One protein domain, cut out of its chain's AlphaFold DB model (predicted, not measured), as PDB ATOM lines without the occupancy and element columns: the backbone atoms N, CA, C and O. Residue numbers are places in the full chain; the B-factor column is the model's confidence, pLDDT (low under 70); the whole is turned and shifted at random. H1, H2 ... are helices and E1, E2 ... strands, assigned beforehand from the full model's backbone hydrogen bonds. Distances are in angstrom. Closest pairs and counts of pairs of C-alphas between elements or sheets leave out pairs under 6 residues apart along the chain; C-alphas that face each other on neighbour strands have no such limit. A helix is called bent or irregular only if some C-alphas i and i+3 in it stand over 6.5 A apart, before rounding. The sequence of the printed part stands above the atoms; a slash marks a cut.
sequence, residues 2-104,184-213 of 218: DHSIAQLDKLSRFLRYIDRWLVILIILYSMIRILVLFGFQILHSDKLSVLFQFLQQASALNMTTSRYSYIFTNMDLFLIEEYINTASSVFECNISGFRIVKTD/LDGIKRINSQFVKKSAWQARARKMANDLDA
ATOM      1  N   ASP A   2     116.131  62.060  26.008       58.78
ATOM      2  CA  ASP A   2     116.071  60.650  25.569       58.78
ATOM      3  C   ASP A   2     115.652  59.648  26.656       58.78
ATOM      4  O   ASP A   2     115.000  58.642  26.377       58.78
ATOM      5  N   HIS A   3     115.953  59.941  27.924       56.16
ATOM      6  CA  HIS A   3     115.681  59.009  29.021       56.16
ATOM      7  C   HIS A   3     114.181  58.857  29.348       56.16
ATOM      8  O   HIS A   3     113.754  57.795  29.804       56.16
ATOM      9  N   SER A   4     113.376  59.893  29.084       59.09
ATOM     10  CA  SER A   4     111.919  59.902  29.277       59.09
ATOM     11  C   SER A   4     111.169  59.185  28.150       59.09
ATOM     12  O   SER A   4     110.158  58.534  28.403       59.09
ATOM     13  N   ILE A   5     111.690  59.233  26.919       61.66
ATOM     14  CA  ILE A   5     111.090  58.576  25.746       61.66
ATOM     15  C   ILE A   5     111.237  57.048  25.854       61.66
ATOM     16  O   ILE A   5     110.286  56.311  25.600       61.66
ATOM     17  N   ALA A   6     112.384  56.563  26.341       64.69
ATOM     18  CA  ALA A   6     112.613  55.135  26.576       64.69
ATOM     19  C   ALA A   6     111.705  54.538  27.674       64.69
ATOM     20  O   ALA A   6     111.334  53.364  27.607       64.69
ATOM     21  N   GLN A   7     111.334  55.335  28.683       64.69
ATOM     22  CA  GLN A   7     110.403  54.917  29.741       64.69
ATOM     23  C   GLN A   7     108.959  54.845  29.229       64.69
ATOM     24  O   GLN A   7     108.261  53.866  29.497       64.69
ATOM     25  N   LEU A   8     108.537  55.824  28.423       63.72
ATOM     26  CA  LEU A   8     107.224  55.832  27.770       63.72
ATOM     27  C   LEU A   8     107.040  54.638  26.823       63.72
ATOM     28  O   LEU A   8     105.972  54.027  26.802       63.72
ATOM     29  N   ASP A   9     108.084  54.240  26.095       73.44
ATOM     30  CA  ASP A   9     108.001  53.099  25.181       73.44
ATOM     31  C   ASP A   9     108.005  51.728  25.894       73.44
ATOM     32  O   ASP A   9     107.382  50.767  25.429       73.44
ATOM     33  N   LYS A  10     108.633  51.624  27.075       71.69
ATOM     34  CA  LYS A  10     108.483  50.442  27.948       71.69
ATOM     35  C   LYS A  10     107.067  50.332  28.511       71.69
ATOM     36  O   LYS A  10     106.490  49.244  28.487       71.69
ATOM     37  N   LEU A  11     106.488  51.449  28.951       69.00
ATOM     38  CA  LEU A  11     105.105  51.517  29.434       69.00
ATOM     39  C   LEU A  11     104.097  51.179  28.325       69.00
ATOM     40  O   LEU A  11     103.179  50.396  28.555       69.00
ATOM     41  N   SER A  12     104.310  51.670  27.100       71.88
ATOM     42  CA  SER A  12     103.449  51.362  25.947       71.88
ATOM     43  C   SER A  12     103.448  49.870  25.588       71.88
ATOM     44  O   SER A  12     102.426  49.314  25.176       71.88
ATOM     45  N   ARG A  13     104.597  49.195  25.726       72.69
ATOM     46  CA  ARG A  13     104.723  47.750  25.490       72.69
ATOM     47  C   ARG A  13     104.094  46.934  26.613       72.69
ATOM     48  O   ARG A  13     103.445  45.931  26.326       72.69
ATOM     49  N   PHE A  14     104.226  47.383  27.858       69.94
ATOM     50  CA  PHE A  14     103.603  46.742  29.014       69.94
ATOM     51  C   PHE A  14     102.069  46.838  28.976       69.94
ATOM     52  O   PHE A  14     101.388  45.835  29.177       69.94
ATOM     53  N   LEU A  15     101.515  47.999  28.612       66.19
ATOM     54  CA  LEU A  15     100.066  48.187  28.462       66.19
ATOM     55  C   LEU A  15      99.482  47.327  27.330       66.19
ATOM     56  O   LEU A  15      98.483  46.645  27.533       66.19
ATOM     57  N   ARG A  16     100.159  47.252  26.173       69.50
ATOM     58  CA  ARG A  16      99.760  46.359  25.063       69.50
ATOM     59  C   ARG A  16      99.830  44.874  25.424       69.50
ATOM     60  O   ARG A  16      99.081  44.071  24.868       69.50
ATOM     61  N   TYR A  17     100.733  44.497  26.328       73.00
ATOM     62  CA  TYR A  17     100.808  43.139  26.858       73.00
ATOM     63  C   TYR A  17      99.592  42.844  27.743       73.00
ATOM     64  O   TYR A  17      98.915  41.847  27.506       73.00
ATOM     65  N   ILE A  18      99.253  43.735  28.682       71.81
ATOM     66  CA  ILE A  18      98.071  43.597  29.552       71.81
ATOM     67  C   ILE A  18      96.775  43.520  28.739       71.81
ATOM     68  O   ILE A  18      95.981  42.615  28.983       71.81
ATOM     69  N   ASP A  19      96.583  44.386  27.740       75.62
ATOM     70  CA  ASP A  19      95.388  44.352  26.881       75.62
ATOM     71  C   ASP A  19      95.244  43.018  26.141       75.62
ATOM     72  O   ASP A  19      94.154  42.451  26.069       75.62
ATOM     73  N   ARG A  20      96.352  42.453  25.644       74.38
ATOM     74  CA  ARG A  20      96.339  41.121  25.022       74.38
ATOM     75  C   ARG A  20      95.901  40.031  25.998       74.38
ATOM     76  O   ARG A  20      95.106  39.176  25.616       74.38
ATOM     77  N   TRP A  21      96.374  40.060  27.243       76.88
ATOM     78  CA  TRP A  21      95.954  39.096  28.268       76.88
ATOM     79  C   TRP A  21      94.508  39.292  28.707       76.88
ATOM     80  O   TRP A  21      93.806  38.304  28.907       76.88
ATOM     81  N   LEU A  22      94.043  40.538  28.804       78.69
ATOM     82  CA  LEU A  22      92.657  40.859  29.133       78.69
ATOM     83  C   LEU A  22      91.704  40.341  28.049       78.69
ATOM     84  O   LEU A  22      90.703  39.702  28.362       78.69
ATOM     85  N   VAL A  23      92.047  40.536  26.772       78.62
ATOM     86  CA  VAL A  23      91.284  40.002  25.633       78.62
ATOM     87  C   VAL A  23      91.276  38.474  25.645       78.62
ATOM     88  O   VAL A  23      90.218  37.878  25.459       78.62
ATOM     89  N   ILE A  24      92.410  37.824  25.928       79.25
ATOM     90  CA  ILE A  24      92.470  36.361  26.070       79.25
ATOM     91  C   ILE A  24      91.582  35.892  27.227       79.25
ATOM     92  O   ILE A  24      90.815  34.960  27.032       79.25
ATOM     93  N   LEU A  25      91.619  36.547  28.392       80.31
ATOM     94  CA  LEU A  25      90.763  36.234  29.543       80.31
ATOM     95  C   LEU A  25      89.272  36.414  29.233       80.31
ATOM     96  O   LEU A  25      88.470  35.565  29.614       80.31
ATOM     97  N   ILE A  26      88.896  37.469  28.507       78.62
ATOM     98  CA  ILE A  26      87.512  37.710  28.072       78.62
ATOM     99  C   ILE A  26      87.068  36.642  27.069       78.62
ATOM    100  O   ILE A  26      85.959  36.123  27.190       78.62
ATOM    101  N   ILE A  27      87.921  36.272  26.109       74.94
ATOM    102  CA  ILE A  27      87.636  35.195  25.152       74.94
ATOM    103  C   ILE A  27      87.540  33.855  25.879       74.94
ATOM    104  O   ILE A  27      86.611  33.105  25.605       74.94
ATOM    105  N   LEU A  28      88.426  33.565  26.836       76.00
ATOM    106  CA  LEU A  28      88.398  32.332  27.625       76.00
ATOM    107  C   LEU A  28      87.124  32.258  28.470       76.00
ATOM    108  O   LEU A  28      86.442  31.242  28.461       76.00
ATOM    109  N   TYR A  29      86.765  33.348  29.150       76.44
ATOM    110  CA  TYR A  29      85.536  33.448  29.934       76.44
ATOM    111  C   TYR A  29      84.294  33.321  29.046       76.44
ATOM    112  O   TYR A  29      83.364  32.595  29.385       76.44
ATOM    113  N   SER A  30      84.293  33.964  27.875       60.66
ATOM    114  CA  SER A  30      83.226  33.848  26.878       60.66
ATOM    115  C   SER A  30      83.127  32.424  26.325       60.66
ATOM    116  O   SER A  30      82.033  31.875  26.276       60.66
ATOM    117  N   MET A  31      84.249  31.773  26.006       62.22
ATOM    118  CA  MET A  31      84.294  30.379  25.561       62.22
ATOM    119  C   MET A  31      83.831  29.413  26.644       62.22
ATOM    120  O   MET A  31      83.058  28.518  26.335       62.22
ATOM    121  N   ILE A  32      84.230  29.603  27.904       63.81
ATOM    122  CA  ILE A  32      83.739  28.818  29.047       63.81
ATOM    123  C   ILE A  32      82.226  29.002  29.190       63.81
ATOM    124  O   ILE A  32      81.491  28.025  29.319       63.81
ATOM    125  N   ARG A  33      81.735  30.240  29.096       54.97
ATOM    126  CA  ARG A  33      80.302  30.546  29.169       54.97
ATOM    127  C   ARG A  33      79.526  29.928  28.001       54.97
ATOM    128  O   ARG A  33      78.436  29.412  28.215       54.97
ATOM    129  N   ILE A  34      80.097  29.933  26.794       52.09
ATOM    130  CA  ILE A  34      79.554  29.287  25.589       52.09
ATOM    131  C   ILE A  34      79.569  27.757  25.741       52.09
ATOM    132  O   ILE A  34      78.575  27.111  25.433       52.09
ATOM    133  N   LEU A  35      80.634  27.162  26.284       49.12
ATOM    134  CA  LEU A  35      80.733  25.715  26.510       49.12
ATOM    135  C   LEU A  35      79.681  25.227  27.522       49.12
ATOM    136  O   LEU A  35      79.073  24.177  27.332       49.12
ATOM    137  N   VAL A  36      79.411  26.026  28.561       53.72
ATOM    138  CA  VAL A  36      78.339  25.782  29.544       53.72
ATOM    139  C   VAL A  36      76.939  25.991  28.939       53.72
ATOM    140  O   VAL A  36      75.984  25.347  29.368       53.72
ATOM    141  N   LEU A  37      76.809  26.840  27.914       49.34
ATOM    142  CA  LEU A  37      75.554  27.130  27.207       49.34
ATOM    143  C   LEU A  37      75.092  26.012  26.252       49.34
ATOM    144  O   LEU A  37      73.919  26.003  25.888       49.34
ATOM    145  N   PHE A  38      75.968  25.079  25.851       49.38
ATOM    146  CA  PHE A  38      75.660  24.068  24.821       49.38
ATOM    147  C   PHE A  38      75.683  22.602  25.295       49.38
ATOM    148  O   PHE A  38      75.437  21.696  24.498       49.38
ATOM    149  N   GLY A  39      75.950  22.333  26.572       54.62
ATOM    150  CA  GLY A  39      76.095  20.966  27.076       54.62
ATOM    151  C   GLY A  39      74.808  20.395  27.665       54.62
ATOM    152  O   GLY A  39      74.260  20.953  28.613       54.62
ATOM    153  N   PHE A  40      74.364  19.238  27.170       55.62
ATOM    154  CA  PHE A  40      73.505  18.349  27.955       55.62
ATOM    155  C   PHE A  40      74.159  18.111  29.320       55.62
ATOM    156  O   PHE A  40      75.291  17.632  29.383       55.62
ATOM    157  N   GLN A  41      73.463  18.437  30.407       74.00
ATOM    158  CA  GLN A  41      73.991  18.210  31.750       74.00
ATOM    159  C   GLN A  41      73.484  16.859  32.247       74.00
ATOM    160  O   GLN A  41      72.290  16.687  32.505       74.00
ATOM    161  N   ILE A  42      74.395  15.884  32.317       73.62
ATOM    162  CA  ILE A  42      74.119  14.562  32.880       73.62
ATOM    163  C   ILE A  42      74.399  14.629  34.377       73.62
ATOM    164  O   ILE A  42      75.523  14.915  34.787       73.62
ATOM    165  N   LEU A  43      73.380  14.365  35.187       81.62
ATOM    166  CA  LEU A  43      73.471  14.389  36.643       81.62
ATOM    167  C   LEU A  43      73.126  13.020  37.220       81.62
ATOM    168  O   LEU A  43      72.101  12.416  36.892       81.62
ATOM    169  N   HIS A  44      73.986  12.567  38.125       81.62
ATOM    170  CA  HIS A  44      73.810  11.337  38.877       81.62
ATOM    171  C   HIS A  44      73.650  11.659  40.364       81.62
ATOM    172  O   HIS A  44      74.481  12.345  40.954       81.62
ATOM    173  N   SER A  45      72.560  11.178  40.957       87.25
ATOM    174  CA  SER A  45      72.327  11.172  42.400       87.25
ATOM    175  C   SER A  45      71.258  10.137  42.705       87.25
ATOM    176  O   SER A  45      70.217  10.123  42.045       87.25
ATOM    177  N   ASP A  46      71.467   9.334  43.743       84.00
ATOM    178  CA  ASP A  46      70.478   8.359  44.216       84.00
ATOM    179  C   ASP A  46      69.317   9.028  44.967       84.00
ATOM    180  O   ASP A  46      68.204   8.508  45.023       84.00
ATOM    181  N   LYS A  47      69.545  10.230  45.511       89.81
ATOM    182  CA  LYS A  47      68.543  10.984  46.271       89.81
ATOM    183  C   LYS A  47      67.817  11.986  45.377       89.81
ATOM    184  O   LYS A  47      68.433  12.932  44.881       89.81
ATOM    185  N   LEU A  48      66.495  11.836  45.259       90.56
ATOM    186  CA  LEU A  48      65.628  12.769  44.521       90.56
ATOM    187  C   LEU A  48      65.642  14.186  45.106       90.56
ATOM    188  O   LEU A  48      65.585  15.155  44.356       90.56
ATOM    189  N   SER A  49      65.784  14.320  46.428       90.31
ATOM    190  CA  SER A  49      65.872  15.624  47.093       90.31
ATOM    191  C   SER A  49      67.066  16.448  46.612       90.31
ATOM    192  O   SER A  49      66.933  17.648  46.400       90.31
ATOM    193  N   VAL A  50      68.211  15.805  46.373       91.19
ATOM    194  CA  VAL A  50      69.419  16.462  45.853       91.19
ATOM    195  C   VAL A  50      69.196  16.930  44.417       91.19
ATOM    196  O   VAL A  50      69.564  18.050  44.074       91.19
ATOM    197  N   LEU A  51      68.536  16.113  43.588       90.75
ATOM    198  CA  LEU A  51      68.184  16.502  42.219       90.75
ATOM    199  C   LEU A  51      67.228  17.697  42.201       90.75
ATOM    200  O   LEU A  51      67.395  18.617  41.402       90.75
ATOM    201  N   PHE A  52      66.254  17.711  43.111       91.06
ATOM    202  CA  PHE A  52      65.313  18.816  43.231       91.06
ATOM    203  C   PHE A  52      65.994  20.099  43.722       91.06
ATOM    204  O   PHE A  52      65.809  21.152  43.118       91.06
ATOM    205  N   GLN A  53      66.839  20.019  44.752       90.50
ATOM    206  CA  GLN A  53      67.621  21.163  45.237       90.50
ATOM    207  C   GLN A  53      68.540  21.728  44.152       90.50
ATOM    208  O   GLN A  53      68.635  22.945  43.998       90.50
ATOM    209  N   PHE A  54      69.175  20.860  43.363       90.00
ATOM    210  CA  PHE A  54      69.958  21.279  42.206       90.00
ATOM    211  C   PHE A  54      69.099  22.061  41.204       90.00
ATOM    212  O   PHE A  54      69.479  23.155  40.793       90.00
ATOM    213  N   LEU A  55      67.916  21.547  40.853       89.56
ATOM    214  CA  LEU A  55      66.990  22.241  39.955       89.56
ATOM    215  C   LEU A  55      66.535  23.593  40.529       89.56
ATOM    216  O   LEU A  55      66.464  24.571  39.787       89.56
ATOM    217  N   GLN A  56      66.286  23.692  41.838       90.00
ATOM    218  CA  GLN A  56      65.958  24.964  42.494       90.00
ATOM    219  C   GLN A  56      67.100  25.982  42.382       90.00
ATOM    220  O   GLN A  56      66.863  27.143  42.048       90.00
ATOM    221  N   GLN A  57      68.346  25.555  42.599       89.56
ATOM    222  CA  GLN A  57      69.519  26.418  42.426       89.56
ATOM    223  C   GLN A  57      69.709  26.826  40.960       89.56
ATOM    224  O   GLN A  57      69.945  27.997  40.670       89.56
ATOM    225  N   ALA A  58      69.528  25.894  40.022       87.62
ATOM    226  CA  ALA A  58      69.552  26.182  38.593       87.62
ATOM    227  C   ALA A  58      68.467  27.203  38.208       87.62
ATOM    228  O   ALA A  58      68.714  28.085  37.386       87.62
ATOM    229  N   SER A  59      67.289  27.134  38.835       88.81
ATOM    230  CA  SER A  59      66.210  28.105  38.637       88.81
ATOM    231  C   SER A  59      66.612  29.499  39.107       88.81
ATOM    232  O   SER A  59      66.409  30.468  38.378       88.81
ATOM    233  N   ALA A  60      67.254  29.611  40.274       88.56
ATOM    234  CA  ALA A  60      67.776  30.887  40.775       88.56
ATOM    235  C   ALA A  60      68.822  31.518  39.833       88.56
ATOM    236  O   ALA A  60      68.988  32.735  39.814       88.56
ATOM    237  N   LEU A  61      69.493  30.700  39.017       88.12
ATOM    238  CA  LEU A  61      70.468  31.124  38.008       88.12
ATOM    239  C   LEU A  61      69.880  31.251  36.588       88.12
ATOM    240  O   LEU A  61      70.632  31.431  35.629       88.12
ATOM    241  N   ASN A  62      68.554  31.165  36.418       86.38
ATOM    242  CA  ASN A  62      67.873  31.178  35.112       86.38
ATOM    243  C   ASN A  62      68.312  30.051  34.147       86.38
ATOM    244  O   ASN A  62      68.161  30.142  32.921       86.38
ATOM    245  N   MET A  63      68.821  28.948  34.699       86.75
ATOM    246  CA  MET A  63      69.244  27.754  33.960       86.75
ATOM    247  C   MET A  63      68.119  26.724  33.775       86.75
ATOM    248  O   MET A  63      68.354  25.615  33.301       86.75
ATOM    249  N   THR A  64      66.881  27.071  34.121       87.25
ATOM    250  CA  THR A  64      65.683  26.229  33.942       87.25
ATOM    251  C   THR A  64      64.809  26.677  32.772       87.25
ATOM    252  O   THR A  64      63.697  26.180  32.609       87.25
ATOM    253  N   THR A  65      65.319  27.583  31.936       84.62
ATOM    254  CA  THR A  65      64.667  28.023  30.694       84.62
ATOM    255  C   THR A  65      64.742  26.947  29.604       84.62
ATOM    256  O   THR A  65      65.578  26.040  29.661       84.62
ATOM    257  N   SER A  66      63.912  27.071  28.565       84.69
ATOM    258  CA  SER A  66      63.812  26.126  27.434       84.69
ATOM    259  C   SER A  66      65.119  25.856  26.668       84.69
ATOM    260  O   SER A  66      65.206  24.882  25.920       84.69
ATOM    261  N   ARG A  67      66.151  26.687  26.866       82.06
ATOM    262  CA  ARG A  67      67.489  26.519  26.274       82.06
ATOM    263  C   ARG A  67      68.295  25.377  26.893       82.06
ATOM    264  O   ARG A  67      69.213  24.881  26.251       82.06
ATOM    265  N   TYR A  68      67.969  24.969  28.118       84.31
ATOM    266  CA  TYR A  68      68.726  23.958  28.851       84.31
ATOM    267  C   TYR A  68      68.062  22.581  28.781       84.31
ATOM    268  O   TYR A  68      66.834  22.449  28.730       84.31
ATOM    269  N   SER A  69      68.895  21.541  28.803       85.06
ATOM    270  CA  SER A  69      68.458  20.147  28.830       85.06
ATOM    271  C   SER A  69      69.226  19.365  29.891       85.06
ATOM    272  O   SER A  69      70.457  19.316  29.872       85.06
ATOM    273  N   TYR A  70      68.479  18.703  30.770       87.50
ATOM    274  CA  TYR A  70      68.982  17.894  31.873       87.50
ATOM    275  C   TYR A  70      68.650  16.422  31.648       87.50
ATOM    276  O   TYR A  70      67.521  16.060  31.286       87.50
ATOM    277  N   ILE A  71      69.643  15.569  31.877       88.44
ATOM    278  CA  ILE A  71      69.490  14.118  31.866       88.44
ATOM    279  C   ILE A  71      69.841  13.612  33.261       88.44
ATOM    280  O   ILE A  71      70.984  13.726  33.696       88.44
ATOM    281  N   PHE A  72      68.868  13.035  33.959       90.44
ATOM    282  CA  PHE A  72      69.093  12.402  35.252       90.44
ATOM    283  C   PHE A  72      69.178  10.890  35.094       90.44
ATOM    284  O   PHE A  72      68.328  10.263  34.459       90.44
ATOM    285  N   THR A  73      70.189  10.285  35.709       89.00
ATOM    286  CA  THR A  73      70.364   8.823  35.697       89.00
ATOM    287  C   THR A  73      69.590   8.121  36.814       89.00
ATOM    288  O   THR A  73      69.657   6.902  36.923       89.00
ATOM    289  N   ASN A  74      68.913   8.871  37.685       91.81
ATOM    290  CA  ASN A  74      68.111   8.299  38.760       91.81
ATOM    291  C   ASN A  74      66.887   7.580  38.169       91.81
ATOM    292  O   ASN A  74      66.092   8.191  37.453       91.81
ATOM    293  N   MET A  75      66.738   6.291  38.480       91.38
ATOM    294  CA  MET A  75      65.681   5.433  37.927       91.38
ATOM    295  C   MET A  75      64.277   5.772  38.447       91.38
ATOM    296  O   MET A  75      63.279   5.384  37.837       91.38
ATOM    297  N   ASP A  76      64.216   6.535  39.538       93.00
ATOM    298  CA  ASP A  76      63.009   7.024  40.199       93.00
ATOM    299  C   ASP A  76      62.702   8.491  39.872       93.00
ATOM    300  O   ASP A  76      61.886   9.123  40.542       93.00
ATOM    301  N   LEU A  77      63.312   9.047  38.815       92.06
ATOM    302  CA  LEU A  77      63.115  10.443  38.410       92.06
ATOM    303  C   LEU A  77      61.635  10.823  38.261       92.06
ATOM    304  O   LEU A  77      61.269  11.946  38.574       92.06
ATOM    305  N   PHE A  78      60.778   9.906  37.816       89.44
ATOM    306  CA  PHE A  78      59.345  10.169  37.651       89.44
ATOM    307  C   PHE A  78      58.651  10.612  38.954       89.44
ATOM    308  O   PHE A  78      57.664  11.334  38.896       89.44
ATOM    309  N   LEU A  79      59.182  10.251  40.127       90.25
ATOM    310  CA  LEU A  79      58.647  10.676  41.426       90.25
ATOM    311  C   LEU A  79      58.975  12.136  41.766       90.25
ATOM    312  O   LEU A  79      58.355  12.709  42.656       90.25
ATOM    313  N   ILE A  80      59.934  12.764  41.072       89.44
ATOM    314  CA  ILE A  80      60.272  14.176  41.306       89.44
ATOM    315  C   ILE A  80      59.152  15.125  40.851       89.44
ATOM    316  O   ILE A  80      59.153  16.302  41.198       89.44
ATOM    317  N   GLU A  81      58.214  14.626  40.046       86.00
ATOM    318  CA  GLU A  81      57.145  15.405  39.430       86.00
ATOM    319  C   GLU A  81      56.300  16.164  40.456       86.00
ATOM    320  O   GLU A  81      56.046  17.352  40.274       86.00
ATOM    321  N   GLU A  82      55.945  15.513  41.566       82.19
ATOM    322  CA  GLU A  82      55.186  16.131  42.656       82.19
ATOM    323  C   GLU A  82      55.943  17.321  43.266       82.19
ATOM    324  O   GLU A  82      55.372  18.394  43.465       82.19
ATOM    325  N   TYR A  83      57.257  17.182  43.468       84.12
ATOM    326  CA  TYR A  83      58.108  18.258  43.981       84.12
ATOM    327  C   TYR A  83      58.224  19.424  42.995       84.12
ATOM    328  O   TYR A  83      58.185  20.585  43.392       84.12
ATOM    329  N   ILE A  84      58.352  19.133  41.699       86.06
ATOM    330  CA  ILE A  84      58.454  20.162  40.656       86.06
ATOM    331  C   ILE A  84      57.132  20.916  40.499       86.06
ATOM    332  O   ILE A  84      57.142  22.133  40.347       86.06
ATOM    333  N   ASN A  85      56.001  20.212  40.534       83.31
ATOM    334  CA  ASN A  85      54.687  20.812  40.309       83.31
ATOM    335  C   ASN A  85      54.186  21.611  41.525       83.31
ATOM    336  O   ASN A  85      53.369  22.512  41.359       83.31
ATOM    337  N   THR A  86      54.685  21.314  42.727       81.56
ATOM    338  CA  THR A  86      54.407  22.087  43.954       81.56
ATOM    339  C   THR A  86      55.391  23.236  44.182       81.56
ATOM    340  O   THR A  86      55.160  24.091  45.037       81.56
ATOM    341  N   ALA A  87      56.488  23.288  43.425       80.38
ATOM    342  CA  ALA A  87      57.465  24.357  43.531       80.38
ATOM    343  C   ALA A  87      56.901  25.691  43.018       80.38
ATOM    344  O   ALA A  87      56.206  25.753  42.008       80.38
ATOM    345  N   SER A  88      57.304  26.791  43.652       72.12
ATOM    346  CA  SER A  88      57.026  28.154  43.170       72.12
ATOM    347  C   SER A  88      57.822  28.535  41.913       72.12
ATOM    348  O   SER A  88      57.574  29.576  41.308       72.12
ATOM    349  N   SER A  89      58.811  27.722  41.540       77.88
ATOM    350  CA  SER A  89      59.718  27.965  40.419       77.88
ATOM    351  C   SER A  89      59.176  27.368  39.122       77.88
ATOM    352  O   SER A  89      58.691  26.239  39.103       77.88
ATOM    353  N   VAL A  90      59.307  28.105  38.018       79.94
ATOM    354  CA  VAL A  90      58.888  27.637  36.691       79.94
ATOM    355  C   VAL A  90      60.038  26.872  36.031       79.94
ATOM    356  O   VAL A  90      61.139  27.395  35.855       79.94
ATOM    357  N   PHE A  91      59.773  25.622  35.650       85.50
ATOM    358  CA  PHE A  91      60.733  24.747  34.976       85.50
ATOM    359  C   PHE A  91      60.316  24.511  33.519       85.50
ATOM    360  O   PHE A  91      59.509  23.621  33.232       85.50
ATOM    361  N   GLU A  92      60.884  25.299  32.602       85.62
ATOM    362  CA  GLU A  92      60.643  25.224  31.148       85.62
ATOM    363  C   GLU A  92      61.681  24.368  30.399       85.62
ATOM    364  O   GLU A  92      61.524  24.070  29.216       85.62
ATOM    365  N   CYS A  93      62.766  23.991  31.074       84.94
ATOM    366  CA  CYS A  93      63.838  23.169  30.526       84.94
ATOM    367  C   CYS A  93      63.394  21.734  30.199       84.94
ATOM    368  O   CYS A  93      62.446  21.181  30.766       84.94
ATOM    369  N   ASN A  94      64.137  21.091  29.294       85.69
ATOM    370  CA  ASN A  94      63.926  19.685  28.972       85.69
ATOM    371  C   ASN A  94      64.520  18.803  30.074       85.69
ATOM    372  O   ASN A  94      65.736  18.717  30.202       85.69
ATOM    373  N   ILE A  95      63.671  18.100  30.825       89.06
ATOM    374  CA  ILE A  95      64.106  17.125  31.830       89.06
ATOM    375  C   ILE A  95      63.830  15.720  31.309       89.06
ATOM    376  O   ILE A  95      62.702  15.394  30.930       89.06
ATOM    377  N   SER A  96      64.861  14.886  31.284       90.00
ATOM    378  CA  SER A  96      64.777  13.503  30.823       90.00
ATOM    379  C   SER A  96      65.560  12.560  31.724       90.00
ATOM    380  O   SER A  96      66.395  12.990  32.517       90.00
ATOM    381  N   GLY A  97      65.271  11.272  31.610       89.56
ATOM    382  CA  GLY A  97      65.961  10.233  32.356       89.56
ATOM    383  C   GLY A  97      65.511   8.848  31.934       89.56
ATOM    384  O   GLY A  97      64.910   8.666  30.871       89.56
ATOM    385  N   PHE A  98      65.789   7.874  32.790       90.38
ATOM    386  CA  PHE A  98      65.493   6.471  32.538       90.38
ATOM    387  C   PHE A  98      64.595   5.907  33.633       90.38
ATOM    388  O   PHE A  98      64.629   6.354  34.772       90.38
ATOM    389  N   ARG A  99      63.791   4.906  33.279       90.75
ATOM    390  CA  ARG A  99      62.916   4.185  34.203       90.75
ATOM    391  C   ARG A  99      62.932   2.697  33.893       90.75
ATOM    392  O   ARG A  99      62.772   2.296  32.742       90.75
ATOM    393  N   ILE A 100      63.071   1.865  34.917       91.62
ATOM    394  CA  ILE A 100      63.026   0.406  34.752       91.62
ATOM    395  C   ILE A 100      61.641  -0.170  35.060       91.62
ATOM    396  O   ILE A 100      61.206  -1.097  34.384       91.62
ATOM    397  N   VAL A 101      60.924   0.421  36.017       93.00
ATOM    398  CA  VAL A 101      59.581  -0.008  36.429       93.00
ATOM    399  C   VAL A 101      58.567   0.199  35.299       93.00
ATOM    400  O   VAL A 101      58.571   1.233  34.619       93.00
ATOM    401  N   LYS A 102      57.717  -0.809  35.090       90.00
ATOM    402  CA  LYS A 102      56.701  -0.884  34.025       90.00
ATOM    403  C   LYS A 102      55.266  -0.988  34.559       90.00
ATOM    404  O   LYS A 102      54.349  -1.102  33.755       90.00
ATOM    405  N   THR A 103      55.076  -0.988  35.877       90.00
ATOM    406  CA  THR A 103      53.761  -1.140  36.513       90.00
ATOM    407  C   THR A 103      52.888   0.100  36.349       90.00
ATOM    408  O   THR A 103      53.396   1.205  36.162       90.00
ATOM    409  N   ASP A 104      51.578  -0.089  36.477       88.06
ATOM    410  CA  ASP A 104      50.595   0.984  36.593       88.06
ATOM    411  C   ASP A 104      49.685   0.681  37.804       88.06
ATOM    412  O   ASP A 104      49.019  -0.357  37.793       88.06
ATOM    413  N   LEU A 184      65.338  -0.392  29.610       88.44
ATOM    414  CA  LEU A 184      65.027   0.861  30.288       88.44
ATOM    415  C   LEU A 184      64.081   1.686  29.418       88.44
ATOM    416  O   LEU A 184      64.247   1.767  28.210       88.44
ATOM    417  N   ASP A 185      63.075   2.318  30.004       89.00
ATOM    418  CA  ASP A 185      62.263   3.302  29.294       89.00
ATOM    419  C   ASP A 185      62.923   4.671  29.429       89.00
ATOM    420  O   ASP A 185      63.164   5.137  30.540       89.00
ATOM    421  N   GLY A 186      63.189   5.328  28.303       89.69
ATOM    422  CA  GLY A 186      63.523   6.743  28.279       89.69
ATOM    423  C   GLY A 186      62.272   7.562  28.577       89.69
ATOM    424  O   GLY A 186      61.267   7.462  27.859       89.69
ATOM    425  N   ILE A 187      62.337   8.372  29.627       90.38
ATOM    426  CA  ILE A 187      61.256   9.256  30.061       90.38
ATOM    427  C   ILE A 187      61.650  10.714  29.848       90.38
ATOM    428  O   ILE A 187      62.815  11.093  29.977       90.38
ATOM    429  N   LYS A 188      60.665  11.542  29.505       89.69
ATOM    430  CA  LYS A 188      60.831  12.988  29.348       89.69
ATOM    431  C   LYS A 188      59.648  13.708  29.976       89.69
ATOM    432  O   LYS A 188      58.512  13.285  29.779       89.69
ATOM    433  N   ARG A 189      59.908  14.810  30.675       87.94
ATOM    434  CA  ARG A 189      58.860  15.692  31.189       87.94
ATOM    435  C   ARG A 189      58.254  16.517  30.050       87.94
ATOM    436  O   ARG A 189      58.977  17.214  29.340       87.94
ATOM    437  N   ILE A 190      56.941  16.426  29.871       81.19
ATOM    438  CA  ILE A 190      56.133  17.184  28.905       81.19
ATOM    439  C   ILE A 190      54.847  17.604  29.608       81.19
ATOM    440  O   ILE A 190      54.218  16.773  30.248       81.19
ATOM    441  N   ASN A 191      54.448  18.873  29.482       75.94
ATOM    442  CA  ASN A 191      53.212  19.399  30.084       75.94
ATOM    443  C   ASN A 191      53.068  19.024  31.570       75.94
ATOM    444  O   ASN A 191      52.026  18.551  32.007       75.94
ATOM    445  N   SER A 192      54.151  19.199  32.328       77.69
ATOM    446  CA  SER A 192      54.223  18.874  33.754       77.69
ATOM    447  C   SER A 192      54.123  17.398  34.136       77.69
ATOM    448  O   SER A 192      54.082  17.122  35.330       77.69
ATOM    449  N   GLN A 193      54.194  16.478  33.168       83.31
ATOM    450  CA  GLN A 193      54.163  15.035  33.409       83.31
ATOM    451  C   GLN A 193      55.317  14.285  32.745       83.31
ATOM    452  O   GLN A 193      55.732  14.613  31.629       83.31
ATOM    453  N   PHE A 194      55.845  13.248  33.394       86.88
ATOM    454  CA  PHE A 194      56.802  12.346  32.751       86.88
ATOM    455  C   PHE A 194      56.104  11.355  31.825       86.88
ATOM    456  O   PHE A 194      55.403  10.442  32.254       86.88
ATOM    457  N   VAL A 195      56.384  11.475  30.529       85.12
ATOM    458  CA  VAL A 195      55.891  10.550  29.507       85.12
ATOM    459  C   VAL A 195      57.015   9.664  28.982       85.12
ATOM    460  O   VAL A 195      58.159  10.099  28.800       85.12
ATOM    461  N   LYS A 196      56.687   8.400  28.696       83.62
ATOM    462  CA  LYS A 196      57.588   7.480  27.994       83.62
ATOM    463  C   LYS A 196      57.782   7.960  26.556       83.62
ATOM    464  O   LYS A 196      56.809   8.210  25.848       83.62
ATOM    465  N   LYS A 197      59.035   8.065  26.110       77.31
ATOM    466  CA  LYS A 197      59.374   8.471  24.734       77.31
ATOM    467  C   LYS A 197      59.980   7.357  23.897       77.31
ATOM    468  O   LYS A 197      59.757   7.327  22.694       77.31
ATOM    469  N   SER A 198      60.744   6.459  24.508       65.38
ATOM    470  CA  SER A 198      61.382   5.341  23.808       65.38
ATOM    471  C   SER A 198      61.709   4.217  24.784       65.38
ATOM    472  O   SER A 198      61.942   4.465  25.965       65.38
ATOM    473  N   ALA A 199      61.712   2.973  24.307       60.41
ATOM    474  CA  ALA A 199      62.330   1.869  25.031       60.41
ATOM    475  C   ALA A 199      63.813   1.814  24.631       60.41
ATOM    476  O   ALA A 199      64.139   1.538  23.479       60.41
ATOM    477  N   TRP A 200      64.703   2.098  25.574       54.19
ATOM    478  CA  TRP A 200      66.137   1.884  25.449       54.19
ATOM    479  C   TRP A 200      66.467   0.450  25.856       54.19
ATOM    480  O   TRP A 200      66.428   0.076  27.028       54.19
ATOM    481  N   GLN A 201      66.816  -0.375  24.877       54.44
ATOM    482  CA  GLN A 201      67.410  -1.675  25.157       54.44
ATOM    483  C   GLN A 201      68.892  -1.461  25.453       54.44
ATOM    484  O   GLN A 201      69.652  -1.072  24.562       54.44
ATOM    485  N   ALA A 202      69.322  -1.733  26.684       52.25
ATOM    486  CA  ALA A 202      70.742  -1.804  26.990       52.25
ATOM    487  C   ALA A 202      71.301  -3.084  26.346       52.25
ATOM    488  O   ALA A 202      71.436  -4.121  26.990       52.25
ATOM    489  N   ARG A 203      71.622  -3.047  25.047       46.84
ATOM    490  CA  ARG A 203      72.428  -4.091  24.390       46.84
ATOM    491  C   ARG A 203      73.888  -3.935  24.825       46.84
ATOM    492  O   ARG A 203      74.758  -3.625  24.014       46.84
ATOM    493  N   ALA A 204      74.157  -4.176  26.106       40.75
ATOM    494  CA  ALA A 204      75.493  -4.079  26.696       40.75
ATOM    495  C   ALA A 204      76.515  -5.033  26.039       40.75
ATOM    496  O   ALA A 204      77.707  -4.766  26.080       40.75
ATOM    497  N   ARG A 205      76.069  -6.088  25.337       45.06
ATOM    498  CA  ARG A 205      76.944  -6.959  24.526       45.06
ATOM    499  C   ARG A 205      77.300  -6.405  23.145       45.06
ATOM    500  O   ARG A 205      78.376  -6.705  22.652       45.06
ATOM    501  N   LYS A 206      76.434  -5.607  22.506       45.19
ATOM    502  CA  LYS A 206      76.717  -5.107  21.149       45.19
ATOM    503  C   LYS A 206      77.691  -3.930  21.189       45.19
ATOM    504  O   LYS A 206      78.648  -3.928  20.440       45.19
ATOM    505  N   MET A 207      77.513  -2.997  22.127       38.75
ATOM    506  CA  MET A 207      78.446  -1.875  22.290       38.75
ATOM    507  C   MET A 207      79.820  -2.299  22.823       38.75
ATOM    508  O   MET A 207      80.812  -1.766  22.347       38.75
ATOM    509  N   ALA A 208      79.903  -3.259  23.754       43.50
ATOM    510  CA  ALA A 208      81.195  -3.765  24.229       43.50
ATOM    511  C   ALA A 208      81.961  -4.499  23.115       43.50
ATOM    512  O   ALA A 208      83.125  -4.199  22.886       43.50
ATOM    513  N   ASN A 209      81.284  -5.365  22.350       47.12
ATOM    514  CA  ASN A 209      81.905  -6.069  21.225       47.12
ATOM    515  C   ASN A 209      82.239  -5.133  20.047       47.12
ATOM    516  O   ASN A 209      83.255  -5.334  19.395       47.12
ATOM    517  N   ASP A 210      81.433  -4.096  19.788       46.22
ATOM    518  CA  ASP A 210      81.716  -3.096  18.744       46.22
ATOM    519  C   ASP A 210      82.859  -2.134  19.150       46.22
ATOM    520  O   ASP A 210      83.526  -1.570  18.280       46.22
ATOM    521  N   LEU A 211      83.107  -1.945  20.455       44.84
ATOM    522  CA  LEU A 211      84.250  -1.185  20.980       44.84
ATOM    523  C   LEU A 211      85.539  -2.027  20.994       44.84
ATOM    524  O   LEU A 211      86.583  -1.509  20.602       44.84
ATOM    525  N   ASP A 212      85.463  -3.319  21.330       47.53
ATOM    526  CA  ASP A 212      86.600  -4.261  21.259       47.53
ATOM    527  C   ASP A 212      86.982  -4.643  19.816       47.53
ATOM    528  O   ASP A 212      88.142  -4.912  19.502       47.53
ATOM    529  N   ALA A 213      86.021  -4.622  18.890       50.72
ATOM    530  CA  ALA A 213      86.296  -4.791  17.464       50.72
ATOM    531  C   ALA A 213      87.016  -3.575  16.851       50.72
ATOM    532  O   ALA A 213      87.630  -3.693  15.794       50.72
TER     533      ALA A 213
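This is residues 2 to 104 and 184 to 213 of the 218 residues of the protein "ANF_receptor domain-containing protein" of Gongylonema pulchrum (UniProt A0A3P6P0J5). Picture a small compact head with two arms: residues 2 to 35 of the long helix H1 stick out from it, and residues 203 to 213, with the short helix H4, stick out elsewhere. In the head, a strongly twisted sheet of five strands has H3 over one face, and H2 packs on H3 and grazes the sheet. The printed part has 133 residues with four named helices and five named strands, in the order H1 E1 H2 E2 H3 E3 E4 E5 H4; the class is mixed, helices and strands. The sheet runs E1 E2 E3 E4 E5 and is mixed. The whole is extended and flat, with a radius of gyration of the C-alphas of 24.3 A and spans of 89 by 51 by 23 A.

Find C-alpha 2 at (116.071, 60.650, 25.569); from there H1, residues 2 to 37, runs 52.6 A to C-alpha 37 at (75.554, 27.130, 27.207). Next come E1, residues 41 to 43, H2, residues 48 to 60 and 18.6 A long, and E2, residues 69 to 72. Then read H3, residues 77 to 86, only just irregular, with C-alphas 79 and 82 6.6 A apart, and E3, residues 94 to 99. After the cut, E4 takes residues 184 to 190, E5 residues 193 to 201 over 22.9 A, bending by 52 degrees at residue 198, and H4 residues 204 to 213, ending at C-alpha 213 (86.296, -4.791, 17.464).

Start at edge strand E1: it is parallel to E2, with N 43 and O 71 at 2.9 A. E2 is parallel to E3, with N 70 and O 94 at 2.8 A. E3 and E4 are antiparallel, with N 99 and O 185 at 2.8 A. E4 and edge strand E5 form a hairpin, with N 186 and O 198 at 2.8 A. E1, H2, E2 and E2, H3, E3 are strand-helix-strand units, parallel neighbour strands with a helix between, each with a right-handed crossover. H3 is on the sheet at a height of 9.8 A, over E4 and along the strands, at 4 degrees to E4 on the local plane; helix and sheet make two layers. Its closest C-alphas to E5 are Phe 78 and Phe 194, 5.9 A apart. H2 only just is on the sheet, with 5 pairs of C-alphas within 10 A, and only grazes it with residues 48 to 55. With residues 48 to 52 alone H2 touches H3, the closest C-alphas being Leu 48 and Ile 80 at 6.4 A, at a steep tilt of 49 degrees, the same way. H1 and H4 are not on the sheet and are apart from each other. In H2 every O i to N i+4 pair is within hydrogen-bond range; in H1 31 of 32 are, in H3 3 of 6, in H4 5 of 6.

Look for the two farthest C-alphas at Asp 2 and Asp 104, 89.3 A apart. Without the stretches that stand free, the body spans 35 by 29 by 24 A. Residues 105 to 183 are not printed, and C-alphas 104 and 184 are 15.7 A apart across the cut. Of the links that are printed whole, none is long. The mean pLDDT of the printed part is 76.1; it is under 70 at 38 residues, among them 30 to 40 and 198 to 213.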